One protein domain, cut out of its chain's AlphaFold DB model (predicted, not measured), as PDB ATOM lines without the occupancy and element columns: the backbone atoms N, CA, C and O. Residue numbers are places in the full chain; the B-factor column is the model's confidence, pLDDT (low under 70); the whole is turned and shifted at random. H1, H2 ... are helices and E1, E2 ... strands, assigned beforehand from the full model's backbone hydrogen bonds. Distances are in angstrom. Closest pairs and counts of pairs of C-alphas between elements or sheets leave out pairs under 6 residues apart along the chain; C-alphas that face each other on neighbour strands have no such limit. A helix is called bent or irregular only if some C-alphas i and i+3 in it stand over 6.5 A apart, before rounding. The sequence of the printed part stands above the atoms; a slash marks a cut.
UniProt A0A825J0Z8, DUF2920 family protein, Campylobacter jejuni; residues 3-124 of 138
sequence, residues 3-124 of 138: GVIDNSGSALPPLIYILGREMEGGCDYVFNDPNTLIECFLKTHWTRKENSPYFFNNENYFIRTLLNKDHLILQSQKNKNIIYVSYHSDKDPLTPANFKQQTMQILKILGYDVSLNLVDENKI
ATOM      1  N   GLY A   3     136.110  12.558  24.137       95.31
ATOM      2  CA  GLY A   3     135.778  11.161  23.882       95.31
ATOM      3  C   GLY A   3     134.869  10.586  24.957       95.31
ATOM      4  O   GLY A   3     135.074  10.831  26.145       95.31
ATOM      5  N   VAL A   4     133.889   9.795  24.533       96.12
ATOM      6  CA  VAL A   4     133.087   8.930  25.399       96.12
ATOM      7  C   VAL A   4     133.433   7.488  25.057       96.12
ATOM      8  O   VAL A   4     133.232   7.049  23.924       96.12
ATOM      9  N   ILE A   5     133.948   6.765  26.050       96.06
ATOM     10  CA  ILE A   5     134.187   5.326  25.972       96.06
ATOM     11  C   ILE A   5     133.193   4.649  26.905       96.06
ATOM     12  O   ILE A   5     133.086   5.009  28.076       96.06
ATOM     13  N   ASP A   6     132.462   3.688  26.364       95.06
ATOM     14  CA  ASP A   6     131.394   2.979  27.052       95.06
ATOM     15  C   ASP A   6     131.535   1.469  26.830       95.06
ATOM     16  O   ASP A   6     131.857   1.017  25.730       95.06
ATOM     17  N   ASN A   7     131.286   0.683  27.875       95.38
ATOM     18  CA  ASN A   7     131.208  -0.769  27.791       95.38
ATOM     19  C   ASN A   7     129.906  -1.226  28.439       95.38
ATOM     20  O   ASN A   7     129.712  -1.026  29.635       95.38
ATOM     21  N   SER A   8     129.039  -1.850  27.647       94.50
ATOM     22  CA  SER A   8     127.785  -2.455  28.098       94.50
ATOM     23  C   SER A   8     126.828  -1.490  28.822       94.50
ATOM     24  O   SER A   8     125.883  -1.919  29.473       94.50
ATOM     25  N   GLY A   9     127.018  -0.168  28.720       94.25
ATOM     26  CA  GLY A   9     126.161   0.791  29.411       94.25
ATOM     27  C   GLY A   9     124.725   0.727  28.896       94.25
ATOM     28  O   GLY A   9     124.481   0.850  27.691       94.25
ATOM     29  N   SER A  10     123.751   0.578  29.793       94.69
ATOM     30  CA  SER A  10     122.357   0.450  29.373       94.69
ATOM     31  C   SER A  10     121.842   1.720  28.695       94.69
ATOM     32  O   SER A  10     121.952   2.826  29.222       94.69
ATOM     33  N   ALA A  11     121.232   1.561  27.523       96.56
ATOM     34  CA  ALA A  11     120.626   2.669  26.793       96.56
ATOM     35  C   ALA A  11     119.268   3.104  27.388       96.56
ATOM     36  O   ALA A  11     118.869   4.263  27.244       96.56
ATOM     37  N   LEU A  12     118.580   2.187  28.077       96.50
ATOM     38  CA  LEU A  12     117.357   2.431  28.847       96.50
ATOM     39  C   LEU A  12     117.635   2.171  30.333       96.50
ATOM     40  O   LEU A  12     118.350   1.221  30.648       96.50
ATOM     41  N   PRO A  13     117.083   2.951  31.273       94.19
ATOM     42  CA  PRO A  13     117.359   2.723  32.681       94.19
ATOM     43  C   PRO A  13     116.718   1.398  33.139       94.19
ATOM     44  O   PRO A  13     115.514   1.207  32.941       94.19
ATOM     45  N   PRO A  14     117.480   0.485  33.767       91.06
ATOM     46  CA  PRO A  14     116.931  -0.739  34.343       91.06
ATOM     47  C   PRO A  14     116.020  -0.391  35.527       91.06
ATOM     48  O   PRO A  14     116.477   0.018  36.595       91.06
ATOM     49  N   LEU A  15     114.706  -0.539  35.340       92.56
ATOM     50  CA  LEU A  15     113.715  -0.119  36.335       92.56
ATOM     51  C   LEU A  15     113.789  -0.911  37.641       92.56
ATOM     52  O   LEU A  15     113.420  -0.378  38.684       92.56
ATOM     53  N   ILE A  16     114.303  -2.142  37.617       91.25
ATOM     54  CA  ILE A  16     114.508  -2.948  38.826       91.25
ATOM     55  C   ILE A  16     115.437  -2.248  39.830       91.25
ATOM     56  O   ILE A  16     115.156  -2.257  41.025       91.25
ATOM     57  N   TYR A  17     116.443  -1.508  39.348       90.62
ATOM     58  CA  TYR A  17     117.359  -0.731  40.192       90.62
ATOM     59  C   TYR A  17     116.802   0.637  40.621       90.62
ATOM     60  O   TYR A  17     117.495   1.432  41.254       90.62
ATOM     61  N   ILE A  18     115.548   0.933  40.274       94.62
ATOM     62  CA  ILE A  18     114.867   2.182  40.625       94.62
ATOM     63  C   ILE A  18     113.640   1.889  41.481       94.62
ATOM     64  O   ILE A  18     113.509   2.462  42.558       94.62
ATOM     65  N   LEU A  19     112.758   1.013  41.001       94.81
ATOM     66  CA  LEU A  19     111.456   0.683  41.584       94.81
ATOM     67  C   LEU A  19     111.488  -0.580  42.460       94.81
ATOM     68  O   LEU A  19     110.552  -0.815  43.223       94.81
ATOM     69  N   GLY A  20     112.559  -1.380  42.392       92.88
ATOM     70  CA  GLY A  20     112.745  -2.561  43.236       92.88
ATOM     71  C   GLY A  20     111.537  -3.499  43.208       92.88
ATOM     72  O   GLY A  20     111.074  -3.892  42.140       92.88
ATOM     73  N   ARG A  21     110.991  -3.812  44.392       91.25
ATOM     74  CA  ARG A  21     109.862  -4.746  44.587       91.25
ATOM     75  C   ARG A  21     108.564  -4.383  43.865       91.25
ATOM     76  O   ARG A  21     107.691  -5.237  43.775       91.25
ATOM     77  N   GLU A  22     108.392  -3.141  43.420       92.00
ATOM     78  CA  GLU A  22     107.207  -2.779  42.633       92.00
ATOM     79  C   GLU A  22     107.291  -3.285  41.184       92.00
ATOM     80  O   GLU A  22     106.275  -3.310  40.492       92.00
ATOM     81  N   MET A  23     108.472  -3.720  40.732       90.88
ATOM     82  CA  MET A  23     108.633  -4.436  39.469       90.88
ATOM     83  C   MET A  23     108.248  -5.907  39.626       90.88
ATOM     84  O   MET A  23     108.591  -6.553  40.619       90.88
ATOM     85  N   GLU A  24     107.594  -6.462  38.607       83.06
ATOM     86  CA  GLU A  24     107.419  -7.910  38.490       83.06
ATOM     87  C   GLU A  24     108.797  -8.587  38.450       83.06
ATOM     88  O   GLU A  24     109.681  -8.165  37.705       83.06
ATOM     89  N   GLY A  25     109.009  -9.590  39.307       79.38
ATOM     90  CA  GLY A  25     110.321 -10.220  39.451       79.38
ATOM     91  C   GLY A  25     111.401  -9.297  40.029       79.38
ATOM     92  O   GLY A  25     112.577  -9.552  39.806       79.38
ATOM     93  N   GLY A  26     111.031  -8.243  40.774       81.75
ATOM     94  CA  GLY A  26     111.922  -7.213  41.334       81.75
ATOM     95  C   GLY A  26     112.965  -7.672  42.369       81.75
ATOM     96  O   GLY A  26     113.437  -6.856  43.168       81.75
ATOM     97  N   CYS A  27     113.284  -8.965  42.396       88.81
ATOM     98  CA  CYS A  27     114.420  -9.526  43.105       88.81
ATOM     99  C   CYS A  27     115.707  -9.084  42.404       88.81
ATOM    100  O   CYS A  27     115.919  -9.361  41.227       88.81
ATOM    101  N   ASP A  28     116.546  -8.366  43.136       87.69
ATOM    102  CA  ASP A  28     117.822  -7.844  42.652       87.69
ATOM    103  C   ASP A  28     118.865  -8.968  42.566       87.69
ATOM    104  O   ASP A  28     119.639  -9.063  41.617       87.69
ATOM    105  N   TYR A  29     118.847  -9.872  43.549       89.75
ATOM    106  CA  TYR A  29     119.806 -10.964  43.619       89.75
ATOM    107  C   TYR A  29     119.238 -12.183  44.344       89.75
ATOM    108  O   TYR A  29     118.544 -12.048  45.351       89.75
ATOM    109  N   VAL A  30     119.585 -13.379  43.868       92.12
ATOM    110  CA  VAL A  30     119.148 -14.649  44.454       92.12
ATOM    111  C   VAL A  30     120.364 -15.455  44.903       92.12
ATOM    112  O   VAL A  30     121.227 -15.793  44.097       92.12
ATOM    113  N   PHE A  31     120.399 -15.827  46.183       94.56
ATOM    114  CA  PHE A  31     121.245 -16.911  46.669       94.56
ATOM    115  C   PHE A  31     120.411 -18.184  46.678       94.56
ATOM    116  O   PHE A  31     119.421 -18.270  47.401       94.56
ATOM    117  N   ASN A  32     120.798 -19.155  45.861       95.44
ATOM    118  CA  ASN A  32     120.107 -20.430  45.771       95.44
ATOM    119  C   ASN A  32     121.126 -21.556  45.941       95.44
ATOM    120  O   ASN A  32     121.962 -21.781  45.065       95.44
ATOM    121  N   ASP A  33     121.065 -22.230  47.083       94.88
ATOM    122  CA  ASP A  33     121.800 -23.459  47.356       94.88
ATOM    123  C   ASP A  33     120.801 -24.619  47.557       94.88
ATOM    124  O   ASP A  33     119.596 -24.386  47.640       94.88
ATOM    125  N   PRO A  34     121.255 -25.884  47.629       96.75
ATOM    126  CA  PRO A  34     120.349 -27.031  47.727       96.75
ATOM    127  C   PRO A  34     119.355 -27.013  48.903       96.75
ATOM    128  O   PRO A  34     118.358 -27.727  48.844       96.75
ATOM    129  N   ASN A  35     119.617 -26.250  49.968       96.75
ATOM    130  CA  ASN A  35     118.789 -26.192  51.176       96.75
ATOM    131  C   ASN A  35     118.269 -24.783  51.501       96.75
ATOM    132  O   ASN A  35     117.398 -24.652  52.364       96.75
ATOM    133  N   THR A  36     118.780 -23.740  50.842       96.62
ATOM    134  CA  THR A  36     118.439 -22.346  51.149       96.62
ATOM    135  C   THR A  36     118.160 -21.547  49.885       96.62
ATOM    136  O   THR A  36     118.975 -21.500  48.967       96.62
ATOM    137  N   LEU A  37     117.038 -20.827  49.897       96.19
ATOM    138  CA  LEU A  37     116.726 -19.779  48.935       96.19
ATOM    139  C   LEU A  37     116.632 -18.441  49.675       96.19
ATOM    140  O   LEU A  37     115.791 -18.279  50.561       96.19
ATOM    141  N   ILE A  38     117.487 -17.486  49.314       95.50
ATOM    142  CA  ILE A  38     117.445 -16.109  49.813       95.50
ATOM    143  C   ILE A  38     117.274 -15.173  48.624       95.50
ATOM    144  O   ILE A  38     118.123 -15.110  47.738       95.50
ATOM    145  N   GLU A  39     116.193 -14.406  48.650       93.38
ATOM    146  CA  GLU A  39     115.919 -13.353  47.678       93.38
ATOM    147  C   GLU A  39     116.237 -11.983  48.282       93.38
ATOM    148  O   GLU A  39     115.718 -11.594  49.337       93.38
ATOM    149  N   CYS A  40     117.100 -11.234  47.607       93.06
ATOM    150  CA  CYS A  40     117.496  -9.888  47.977       93.06
ATOM    151  C   CYS A  40     116.784  -8.881  47.087       93.06
ATOM    152  O   CYS A  40     116.717  -9.023  45.871       93.06
ATOM    153  N   PHE A  41     116.260  -7.828  47.703       91.81
ATOM    154  CA  PHE A  41     115.448  -6.842  47.010       91.81
ATOM    155  C   PHE A  41     115.978  -5.446  47.278       91.81
ATOM    156  O   PHE A  41     116.264  -5.101  48.431       91.81
ATOM    157  N   LEU A  42     116.013  -4.626  46.230       92.31
ATOM    158  CA  LEU A  42     116.362  -3.222  46.357       92.31
ATOM    159  C   LEU A  42     115.387  -2.507  47.303       92.31
ATOM    160  O   LEU A  42     114.165  -2.530  47.117       92.31
ATOM    161  N   LYS A  43     115.949  -1.801  48.285       92.00
ATOM    162  CA  LYS A  43     115.228  -0.813  49.086       92.00
ATOM    163  C   LYS A  43     115.402   0.563  48.446       92.00
ATOM    164  O   LYS A  43     116.509   1.082  48.379       92.00
ATOM    165  N   THR A  44     114.300   1.158  48.009       92.94
ATOM    166  CA  THR A  44     114.270   2.429  47.274       92.94
ATOM    167  C   THR A  44     113.161   3.330  47.810       92.94
ATOM    168  O   THR A  44     112.192   2.848  48.398       92.94
ATOM    169  N   HIS A  45     113.318   4.643  47.635       94.19
ATOM    170  CA  HIS A  45     112.255   5.610  47.917       94.19
ATOM    171  C   HIS A  45     111.266   5.734  46.754       94.19
ATOM    172  O   HIS A  45     110.103   6.050  46.987       94.19
ATOM    173  N   TRP A  46     111.715   5.483  45.521       96.56
ATOM    174  CA  TRP A  46     110.897   5.621  44.320       96.56
ATOM    175  C   TRP A  46     109.737   4.627  44.298       96.56
ATOM    176  O   TRP A  46     109.888   3.470  44.682       96.56
ATOM    177  N   THR A  47     108.582   5.079  43.817       95.75
ATOM    178  CA  THR A  47     107.367   4.259  43.712       95.75
ATOM    179  C   THR A  47     106.513   4.686  42.521       95.75
ATOM    180  O   THR A  47     106.581   5.827  42.073       95.75
ATOM    181  N   ARG A  48     105.667   3.794  42.008       94.06
ATOM    182  CA  ARG A  48     104.617   4.084  41.021       94.06
ATOM    183  C   ARG A  48     103.268   4.438  41.656       94.06
ATOM    184  O   ARG A  48     102.272   4.546  40.947       94.06
ATOM    185  N   LYS A  49     103.223   4.686  42.968       95.25
ATOM    186  CA  LYS A  49     102.049   5.243  43.658       95.25
ATOM    187  C   LYS A  49     101.949   6.746  43.403       95.25
ATOM    188  O   LYS A  49     102.725   7.510  43.969       95.25
ATOM    189  N   GLU A  50     100.974   7.165  42.599       95.25
ATOM    190  CA  GLU A  50     100.812   8.559  42.139       95.25
ATOM    191  C   GLU A  50     100.721   9.593  43.273       95.25
ATOM    192  O   GLU A  50     101.260  10.687  43.155       95.25
ATOM    193  N   ASN A  51     100.112   9.236  44.408       96.25
ATOM    194  CA  ASN A  51      99.955  10.139  45.557       96.25
ATOM    195  C   ASN A  51     101.207  10.238  46.454       96.25
ATOM    196  O   ASN A  51     101.173  10.897  47.494       96.25
ATOM    197  N   SER A  52     102.296   9.545  46.114       96.81
ATOM    198  CA  SER A  52     103.532   9.565  46.896       96.81
ATOM    199  C   SER A  52     104.385  10.791  46.551       96.81
ATOM    200  O   SER A  52     104.565  11.081  45.368       96.81
ATOM    201  N   PRO A  53     105.038  11.447  47.531       96.44
ATOM    202  CA  PRO A  53     106.060  12.458  47.235       96.44
ATOM    203  C   PRO A  53     107.283  11.873  46.502       96.44
ATOM    204  O   PRO A  53     108.098  12.622  45.976       96.44
ATOM    205  N   TYR A  54     107.412  10.542  46.460       97.00
ATOM    206  CA  TYR A  54     108.465   9.816  45.749       97.00
ATOM    207  C   TYR A  54     107.955   9.112  44.483       97.00
ATOM    208  O   TYR A  54     108.513   8.096  44.063       97.00
ATOM    209  N   PHE A  55     106.862   9.602  43.895       97.69
ATOM    210  CA  PHE A  55     106.353   9.059  42.644       97.69
ATOM    211  C   PHE A  55     107.399   9.202  41.530       97.69
ATOM    212  O   PHE A  55     107.811  10.307  41.184       97.69
ATOM    213  N   PHE A  56     107.837   8.075  40.972       97.44
ATOM    214  CA  PHE A  56     108.763   8.028  39.847       97.44
ATOM    215  C   PHE A  56     107.984   8.307  38.569       97.44
ATOM    216  O   PHE A  56     107.407   7.389  37.990       97.44
ATOM    217  N   ASN A  57     107.922   9.568  38.158       96.50
ATOM    218  CA  ASN A  57     107.165  10.003  36.989       96.50
ATOM    219  C   ASN A  57     107.915   9.739  35.666       96.50
ATOM    220  O   ASN A  57     109.027   9.201  35.637       96.50
ATOM    221  N   ASN A  58     107.286  10.097  34.546       96.12
ATOM    222  CA  ASN A  58     107.860   9.872  33.219       96.12
ATOM    223  C   ASN A  58     109.110  10.726  32.993       96.12
ATOM    224  O   ASN A  58     110.056  10.287  32.355       96.12
ATOM    225  N   GLU A  59     109.157  11.919  33.561       96.38
ATOM    226  CA  GLU A  59     110.275  12.846  33.486       96.38
ATOM    227  C   GLU A  59     111.488  12.264  34.218       96.38
ATOM    228  O   GLU A  59     112.604  12.320  33.703       96.38
ATOM    229  N   ASN A  60     111.283  11.614  35.369       96.69
ATOM    230  CA  ASN A  60     112.323  10.888  36.090       96.69
ATOM    231  C   ASN A  60     112.885   9.734  35.252       96.69
ATOM    232  O   ASN A  60     114.097   9.493  35.293       96.69
ATOM    233  N   TYR A  61     112.035   9.048  34.489       97.19
ATOM    234  CA  TYR A  61     112.471   8.047  33.523       97.19
ATOM    235  C   TYR A  61     113.260   8.694  32.378       97.19
ATOM    236  O   TYR A  61     114.416   8.344  32.159       97.19
ATOM    237  N   PHE A  62     112.691   9.696  31.705       97.50
ATOM    238  CA  PHE A  62     113.273  10.307  30.511       97.50
ATOM    239  C   PHE A  62     114.647  10.922  30.751       97.50
ATOM    240  O   PHE A  62     115.526  10.742  29.910       97.50
ATOM    241  N   ILE A  63     114.880  11.588  31.889       96.69
ATOM    242  CA  ILE A  63     116.206  12.154  32.197       96.69
ATOM    243  C   ILE A  63     117.290  11.081  32.395       96.69
ATOM    244  O   ILE A  63     118.473  11.398  32.327       96.69
ATOM    245  N   ARG A  64     116.904   9.821  32.638       96.50
ATOM    246  CA  ARG A  64     117.810   8.666  32.788       96.50
ATOM    247  C   ARG A  64     117.910   7.818  31.520       96.50
ATOM    248  O   ARG A  64     118.691   6.872  31.481       96.50
ATOM    249  N   THR A  65     117.131   8.137  30.491       97.50
ATOM    250  CA  THR A  65     117.108   7.397  29.231       97.50
ATOM    251  C   THR A  65     118.130   7.977  28.261       97.50
ATOM    252  O   THR A  65     117.925   9.055  27.708       97.50
ATOM    253  N   LEU A  66     119.219   7.239  28.022       96.25
ATOM    254  CA  LEU A  66     120.234   7.617  27.032       96.25
ATOM    255  C   LEU A  66     119.696   7.504  25.599       96.25
ATOM    256  O   LEU A  66     120.001   8.348  24.760       96.25
ATOM    257  N   LEU A  67     118.843   6.510  25.325       97.88
ATOM    258  CA  LEU A  67     118.086   6.387  24.070       97.88
ATOM    259  C   LEU A  67     116.873   7.335  24.051       97.88
ATOM    260  O   LEU A  67     115.740   6.934  23.799       97.88
ATOM    261  N   ASN A  68     117.090   8.609  24.365       98.19
ATOM    262  CA  ASN A  68     116.079   9.648  24.229       98.19
ATOM    263  C   ASN A  68     116.449  10.542  23.042       98.19
ATOM    264  O   ASN A  68     117.427  11.288  23.083       98.19
ATOM    265  N   LYS A  69     115.659  10.460  21.969       97.19
ATOM    266  CA  LYS A  69     115.931  11.172  20.714       97.19
ATOM    267  C   LYS A  69     116.020  12.687  20.908       97.19
ATOM    268  O   LYS A  69     116.929  13.305  20.357       97.19
ATOM    269  N   ASP A  70     115.118  13.272  21.687       97.38
ATOM    270  CA  ASP A  70     115.072  14.721  21.883       97.38
ATOM    271  C   ASP A  70     116.298  15.195  22.667       97.38
ATOM    272  O   ASP A  70     116.934  16.181  22.291       97.38
ATOM    273  N   HIS A  71     116.710  14.436  23.687       97.62
ATOM    274  CA  HIS A  71     117.933  14.720  24.437       97.62
ATOM    275  C   HIS A  71     119.181  14.630  23.550       97.62
ATOM    276  O   HIS A  71     120.023  15.527  23.589       97.62
ATOM    277  N   LEU A  72     119.286  13.602  22.702       97.69
ATOM    278  CA  LEU A  72     120.414  13.440  21.777       97.69
ATOM    279  C   LEU A  72     120.473  14.568  20.733       97.69
ATOM    280  O   LEU A  72     121.556  15.079  20.434       97.69
ATOM    281  N   ILE A  73     119.320  15.009  20.211       98.00
ATOM    282  CA  ILE A  73     119.235  16.160  19.300       98.00
ATOM    283  C   ILE A  73     119.722  17.427  20.003       98.00
ATOM    284  O   ILE A  73     120.604  18.106  19.473       98.00
ATOM    285  N   LEU A  74     119.201  17.724  21.198       97.38
ATOM    286  CA  LEU A  74     119.605  18.894  21.980       97.38
ATOM    287  C   LEU A  74     121.104  18.872  22.294       97.38
ATOM    288  O   LEU A  74     121.779  19.887  22.129       97.38
ATOM    289  N   GLN A  75     121.645  17.712  22.671       95.00
ATOM    290  CA  GLN A  75     123.077  17.528  22.899       95.00
ATOM    291  C   GLN A  75     123.891  17.851  21.636       95.00
ATOM    292  O   GLN A  75     124.863  18.603  21.700       95.00
ATOM    293  N   SER A  76     123.460  17.354  20.470       96.25
ATOM    294  CA  SER A  76     124.144  17.592  19.187       96.25
ATOM    295  C   SER A  76     124.179  19.055  18.753       96.25
ATOM    296  O   SER A  76     125.050  19.446  17.980       96.25
ATOM    297  N   GLN A  77     123.263  19.884  19.253       97.12
ATOM    298  CA  GLN A  77     123.270  21.324  18.995       97.12
ATOM    299  C   GLN A  77     124.316  22.067  19.839       97.12
ATOM    300  O   GLN A  77     124.638  23.211  19.527       97.12
ATOM    301  N   LYS A  78     124.838  21.450  20.910       95.50
ATOM    302  CA  LYS A  78     125.831  22.064  21.805       95.50
ATOM    303  C   LYS A  78     127.261  21.805  21.356       95.50
ATOM    304  O   LYS A  78     128.048  22.742  21.287       95.50
ATOM    305  N   ASN A  79     127.599  20.553  21.066       93.12
ATOM    306  CA  ASN A  79     128.923  20.171  20.592       93.12
ATOM    307  C   ASN A  79     128.837  18.853  19.816       93.12
ATOM    308  O   ASN A  79     128.258  17.890  20.308       93.12
ATOM    309  N   LYS A  80     129.443  18.808  18.626       93.38
ATOM    310  CA  LYS A  80     129.554  17.593  17.800       93.38
ATOM    311  C   LYS A  80     130.972  17.034  17.718       93.38
ATOM    312  O   LYS A  80     131.169  15.957  17.173       93.38
ATOM    313  N   ASN A  81     131.959  17.745  18.263       96.00
ATOM    314  CA  ASN A  81     133.361  17.335  18.268       96.00
ATOM    315  C   ASN A  81     133.647  16.344  19.411       96.00
ATOM    316  O   ASN A  81     134.499  16.591  20.271       96.00
ATOM    317  N   ILE A  82     132.868  15.261  19.435       96.62
ATOM    318  CA  ILE A  82     132.925  14.184  20.420       96.62
ATOM    319  C   ILE A  82     132.988  12.861  19.660       96.62
ATOM    320  O   ILE A  82     132.155  12.608  18.787       96.62
ATOM    321  N   ILE A  83     133.960  12.026  20.015       98.19
ATOM    322  CA  ILE A  83     134.068  10.655  19.518       98.19
ATOM    323  C   ILE A  83     133.351   9.724  20.495       98.19
ATOM    324  O   ILE A  83     133.591   9.780  21.702       98.19
ATOM    325  N   TYR A  84     132.504   8.844  19.973       98.00
ATOM    326  CA  TYR A  84     131.847   7.786  20.730       98.00
ATOM    327  C   TYR A  84     132.426   6.431  20.348       98.00
ATOM    328  O   TYR A  84     132.329   6.008  19.198       98.00
ATOM    329  N   VAL A  85     132.971   5.721  21.330       98.25
ATOM    330  CA  VAL A  85     133.384   4.326  21.175       98.25
ATOM    331  C   VAL A  85     132.627   3.495  22.195       98.25
ATOM    332  O   VAL A  85     132.728   3.736  23.395       98.25
ATOM    333  N   SER A  86     131.860   2.519  21.726       97.31
ATOM    334  CA  SER A  86     131.108   1.618  22.595       97.31
ATOM    335  C   SER A  86     131.452   0.168  22.292       97.31
ATOM    336  O   SER A  86     131.614  -0.203  21.130       97.31
ATOM    337  N   TYR A  87     131.568  -0.640  23.337       96.75
ATOM    338  CA  TYR A  87     131.675  -2.094  23.275       96.75
ATOM    339  C   TYR A  87     130.428  -2.686  23.918       96.75
ATOM    340  O   TYR A  87     130.007  -2.232  24.980       96.75
ATOM    341  N   HIS A  88     129.810  -3.667  23.268       97.69
ATOM    342  CA  HIS A  88     128.578  -4.269  23.775       97.69
ATOM    343  C   HIS A  88     128.466  -5.703  23.277       97.69
ATOM    344  O   HIS A  88     128.672  -5.938  22.087       97.69
ATOM    345  N   SER A  89     128.135  -6.648  24.153       97.44
ATOM    346  CA  SER A  89     127.861  -8.032  23.751       97.44
ATOM    347  C   SER A  89     126.570  -8.125  22.934       97.44
ATOM    348  O   SER A  89     125.554  -7.542  23.303       97.44
ATOM    349  N   ASP A  90     126.575  -8.877  21.835       96.38
ATOM    350  CA  ASP A  90     125.362  -9.161  21.060       96.38
ATOM    351  C   ASP A  90     124.344 -10.030  21.817       96.38
ATOM    352  O   ASP A  90     123.165 -10.055  21.455       96.38
ATOM    353  N   LYS A  91     124.789 -10.685  22.896       95.75
ATOM    354  CA  LYS A  91     124.007 -11.557  23.778       95.75
ATOM    355  C   LYS A  91     123.956 -11.056  25.224       95.75
ATOM    356  O   LYS A  91     123.688 -11.856  26.115       95.75
ATOM    357  N   ASP A  92     124.200  -9.764  25.468       95.38
ATOM    358  CA  ASP A  92     124.137  -9.199  26.823       95.38
ATOM    359  C   ASP A  92     122.763  -9.500  27.470       95.38
ATOM    360  O   ASP A  92     121.732  -9.024  26.974       95.38
ATOM    361  N   PRO A  93     122.726 -10.285  28.565       90.31
ATOM    362  CA  PRO A  93     121.473 -10.718  29.176       90.31
ATOM    363  C   PRO A  93     120.795  -9.618  30.006       90.31
ATOM    364  O   PRO A  93     119.609  -9.734  30.310       90.31
ATOM    365  N   LEU A  94     121.526  -8.564  30.387       90.12
ATOM    366  CA  LEU A  94     121.032  -7.485  31.247       90.12
ATOM    367  C   LEU A  94     120.641  -6.248  30.442       90.12
ATOM    368  O   LEU A  94     119.667  -5.570  30.771       90.12
ATOM    369  N   THR A  95     121.400  -5.938  29.391       93.12
ATOM    370  CA  THR A  95     121.193  -4.738  28.579       93.12
ATOM    371  C   THR A  95     121.132  -5.094  27.092       93.12
ATOM    372  O   THR A  95     122.162  -5.206  26.431       93.12
ATOM    373  N   PRO A  96     119.927  -5.264  26.518       94.31
ATOM    374  CA  PRO A  96     119.781  -5.705  25.136       94.31
ATOM    375  C   PRO A  96     120.522  -4.814  24.127       94.31
ATOM    376  O   PRO A  96     120.339  -3.589  24.080       94.31
ATOM    377  N   ALA A  97     121.332  -5.444  23.274       96.75
ATOM    378  CA  ALA A  97     122.201  -4.754  22.321       96.75
ATOM    379  C   ALA A  97     121.435  -3.879  21.314       96.75
ATOM    380  O   ALA A  97     121.944  -2.851  20.863       96.75
ATOM    381  N   ASN A  98     120.187  -4.233  20.992       97.44
ATOM    382  CA  ASN A  98     119.353  -3.490  20.047       97.44
ATOM    383  C   ASN A  98     119.137  -2.026  20.473       97.44
ATOM    384  O   ASN A  98     119.111  -1.140  19.618       97.44
ATOM    385  N   PHE A  99     119.008  -1.745  21.773       97.62
ATOM    386  CA  PHE A  99     118.870  -0.369  22.253       97.62
ATOM    387  C   PHE A  99     120.188   0.397  22.131       97.62
ATOM    388  O   PHE A  99     120.187   1.559  21.724       97.62
ATOM    389  N   LYS A 100     121.327  -0.256  22.393       97.50
ATOM    390  CA  LYS A 100     122.649   0.338  22.159       97.50
ATOM    391  C   LYS A 100     122.855   0.677  20.683       97.50
ATOM    392  O   LYS A 100     123.262   1.795  20.366       97.50
ATOM    393  N   GLN A 101     122.536  -0.260  19.791       98.00
ATOM    394  CA  GLN A 101     122.623  -0.070  18.343       98.00
ATOM    395  C   GLN A 101     121.797   1.138  17.889       98.00
ATOM    396  O   GLN A 101     122.310   1.975  17.147       98.00
ATOM    397  N   GLN A 102     120.566   1.284  18.392       98.31
ATOM    398  CA  GLN A 102     119.718   2.444  18.096       98.31
ATOM    399  C   GLN A 102     120.338   3.761  18.583       98.31
ATOM    400  O   GLN A 102     120.396   4.722  17.815       98.31
ATOM    401  N   THR A 103     120.861   3.813  19.815       98.12
ATOM    402  CA  THR A 103     121.524   5.018  20.346       98.12
ATOM    403  C   THR A 103     122.704   5.428  19.467       98.12
ATOM    404  O   THR A 103     122.811   6.587  19.064       98.12
ATOM    405  N   MET A 104     123.565   4.469  19.119       98.06
ATOM    406  CA  MET A 104     124.755   4.713  18.298       98.06
ATOM    407  C   MET A 104     124.390   5.120  16.866       98.06
ATOM    408  O   MET A 104     125.021   6.011  16.296       98.06
ATOM    409  N   GLN A 105     123.332   4.539  16.297       98.31
ATOM    410  CA  GLN A 105     122.821   4.933  14.986       98.31
ATOM    411  C   GLN A 105     122.299   6.376  14.987       98.31
ATOM    412  O   GLN A 105     122.603   7.127  14.059       98.31
ATOM    413  N   ILE A 106     121.558   6.789  16.020       98.50
ATOM    414  CA  ILE A 106     121.074   8.171  16.148       98.50
ATOM    415  C   ILE A 106     122.253   9.141  16.256       98.50
ATOM    416  O   ILE A 106     122.289  10.126  15.520       98.50
ATOM    417  N   LEU A 107     123.244   8.856  17.108       98.12
ATOM    418  CA  LEU A 107     124.452   9.682  17.222       98.12
ATOM    419  C   LEU A 107     125.171   9.817  15.868       98.12
ATOM    420  O   LEU A 107     125.513  10.925  15.453       98.12
ATOM    421  N   LYS A 108     125.312   8.720  15.118       98.00
ATOM    422  CA  LYS A 108     125.914   8.751  13.780       98.00
ATOM    423  C   LYS A 108     125.120   9.627  12.804       98.00
ATOM    424  O   LYS A 108     125.708  10.437  12.095       98.00
ATOM    425  N   ILE A 109     123.787   9.522  12.798       98.19
ATOM    426  CA  ILE A 109     122.902  10.370  11.975       98.19
ATOM    427  C   ILE A 109     123.037  11.854  12.351       98.19
ATOM    428  O   ILE A 109     122.986  12.721  11.481       98.19
ATOM    429  N   LEU A 110     123.239  12.163  13.634       98.19
ATOM    430  CA  LEU A 110     123.422  13.535  14.122       98.19
ATOM    431  C   LEU A 110     124.797  14.137  13.773       98.19
ATOM    432  O   LEU A 110     125.002  15.341  13.983       98.19
ATOM    433  N   GLY A 111     125.698  13.342  13.186       97.31
ATOM    434  CA  GLY A 111     126.999  13.771  12.672       97.31
ATOM    435  C   GLY A 111     128.161  13.592  13.647       97.31
ATOM    436  O   GLY A 111     129.181  14.251  13.471       97.31
ATOM    437  N   TYR A 112     128.010  12.752  14.674       98.06
ATOM    438  CA  TYR A 112     129.122  12.365  15.541       98.06
ATOM    439  C   TYR A 112     129.996  11.288  14.889       98.06
ATOM    440  O   TYR A 112     129.521  10.500  14.066       98.06
ATOM    441  N   ASP A 113     131.257  11.217  15.315       97.88
ATOM    442  CA  ASP A 113     132.121  10.069  15.042       97.88
ATOM    443  C   ASP A 113     131.770   8.943  16.023       97.88
ATOM    444  O   ASP A 113     131.852   9.122  17.239       97.88
ATOM    445  N   VAL A 114     131.296   7.810  15.501       98.25
ATOM    446  CA  VAL A 114     130.733   6.717  16.301       98.25
ATOM    447  C   VAL A 114     131.279   5.374  15.837       98.25
ATOM    448  O   VAL A 114     131.078   4.970  14.690       98.25
ATOM    449  N   SER A 115     131.872   4.642  16.776       98.31
ATOM    450  CA  SER A 115     132.308   3.257  16.622       98.31
ATOM    451  C   SER A 115     131.588   2.367  17.632       98.31
ATOM    452  O   SER A 115     131.839   2.447  18.833       98.31
ATOM    453  N   LEU A 116     130.694   1.501  17.149       97.94
ATOM    454  CA  LEU A 116     130.075   0.450  17.958       97.94
ATOM    455  C   LEU A 116     130.746  -0.891  17.659       97.94
ATOM    456  O   LEU A 116     130.583  -1.459  16.579       97.94
ATOM    457  N   ASN A 117     131.460  -1.408  18.648       96.75
ATOM    458  CA  ASN A 117     132.049  -2.733  18.653       96.75
ATOM    459  C   ASN A 117     131.043  -3.716  19.250       96.75
ATOM    460  O   ASN A 117     131.076  -4.010  20.444       96.75
ATOM    461  N   LEU A 118     130.138  -4.214  18.408       97.19
ATOM    462  CA  LEU A 118     129.270  -5.320  18.795       97.19
ATOM    463  C   LEU A 118     130.118  -6.597  18.899       97.19
ATOM    464  O   LEU A 118     130.802  -6.959  17.935       97.19
ATOM    465  N   VAL A 119     130.137  -7.212  20.074       97.06
ATOM    466  CA  VAL A 119     130.971  -8.365  20.410       97.06
ATOM    467  C   VAL A 119     130.165  -9.637  20.198       97.06
ATOM    468  O   VAL A 119     129.121  -9.796  20.816       97.06
ATOM    469  N   ASP A 120     130.670 -10.513  19.335       96.44
ATOM    470  CA  ASP A 120     130.160 -11.864  19.104       96.44
ATOM    471  C   ASP A 120     131.203 -12.900  19.568       96.44
ATOM    472  O   ASP A 120     132.300 -12.548  20.015       96.44
ATOM    473  N   GLU A 121     130.879 -14.190  19.457       95.81
ATOM    474  CA  GLU A 121     131.748 -15.287  19.914       95.81
ATOM    475  C   GLU A 121     133.145 -15.271  19.275       95.81
ATOM    476  O   GLU A 121     134.119 -15.653  19.922       95.81
ATOM    477  N   ASN A 122     133.280 -14.780  18.038       96.62
ATOM    478  CA  ASN A 122     134.562 -14.759  17.328       96.62
ATOM    479  C   ASN A 122     135.511 -13.675  17.856       96.62
ATOM    480  O   ASN A 122     136.690 -13.662  17.503       96.62
ATOM    481  N   LYS A 123     134.999 -12.742  18.666       95.19
ATOM    482  CA  LYS A 123     135.768 -11.644  19.263       95.19
ATOM    483  C   LYS A 123     136.220 -11.938  20.694       95.19
ATOM    484  O   LYS A 123     136.874 -11.088  21.292       95.19
ATOM    485  N   ILE A 124     135.902 -13.116  21.232       96.19
ATOM    486  CA  ILE A 124     136.398 -13.565  22.536       96.19
ATOM    487  C   ILE A 124     137.888 -13.893  22.419       96.19
ATOM    488  O   ILE A 124     138.292 -14.772  21.659       96.19
TER     489      ILE A 124
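Overview. This is residues 3 to 124 of the 138 residues of the protein "DUF2920 family protein" of Campylobacter jejuni (UniProt A0A825J0Z8). Two lobes stand well apart, loosely bridged by residues 8 to 15 and, on the way back, by residues 42 to 57 and H2. The larger lobe is a small sheet, E1 E4 E5, with H4 over one face and H3 beyond H4; the smaller is the hairpin of E2 and E3 with H1 at its base, and its tip, residues 32 to 37, sticks out. The 122 printed residues include four named helices and five named strands, in the order E1 H1 E2 E3 H2 H3 E4 H4 E5, a mixed class. The three-stranded sheet is parallel; the whole is loose, radius of gyration of the C-alphas 17.8 A, and flat, 52 by 45 by 19 A.

Along the chain. E1 is residues 3 to 7, from C-alpha 3 at (135.778, 11.161, 23.882). H1 is 16 to 22, irregular, with C-alphas 18 and 21 9.4 A apart. E2 is 27 to 32, E3 37 to 41, H2 58 to 62 and H3 69 to 76. E4, 82 to 89, is 23.0 A long, H4, 97 to 109, 18.3 A, and E5, 113 to 119, 19.2 A, ending at C-alpha 119 at (130.971, -8.365, 20.410).

Arrangement. E1 and E4 are parallel at 8 degrees, with N 4 and O 83 2.8 A apart, within hydrogen-bond range. E4 and E5 are parallel at 10 degrees, with N 86 and O 115 2.9 A apart, also within range. E4, H4 and E5 form a strand-helix-strand unit, two parallel neighbour strands with a helix between, its crossover right-handed. H4 is on the sheet, making two layers, helix and sheet, at a height over the sheet of 9.2 A; it runs along the strands, at 15 degrees to E5 on the local plane. H3 and H4 only just touch, with 3 pairs of C-alphas within 8 A, the closest Leu 72 and Leu 107 at 7.2 A. H2 touches no helix. The hairpin E2 and E3 is antiparallel, with N 31 and O 38 2.8 A apart, within range. The closest C-alphas of H1 and E2 are those of Arg 21 and Cys 27, 6.8 A apart. Every O i to N i+4 pair is within range in H2, H3 and H4; H1 has 1 of 3, and 1 of 4 O i to N i+3 pairs.

Size, cuts and confidence. The two C-alphas farthest apart, those of Asn 35 and Gln 77, are 57.6 A apart. The printed part has no cut; the link from E3 to H2, 16 residues, is long. No printed residue is under 70 in pLDDT.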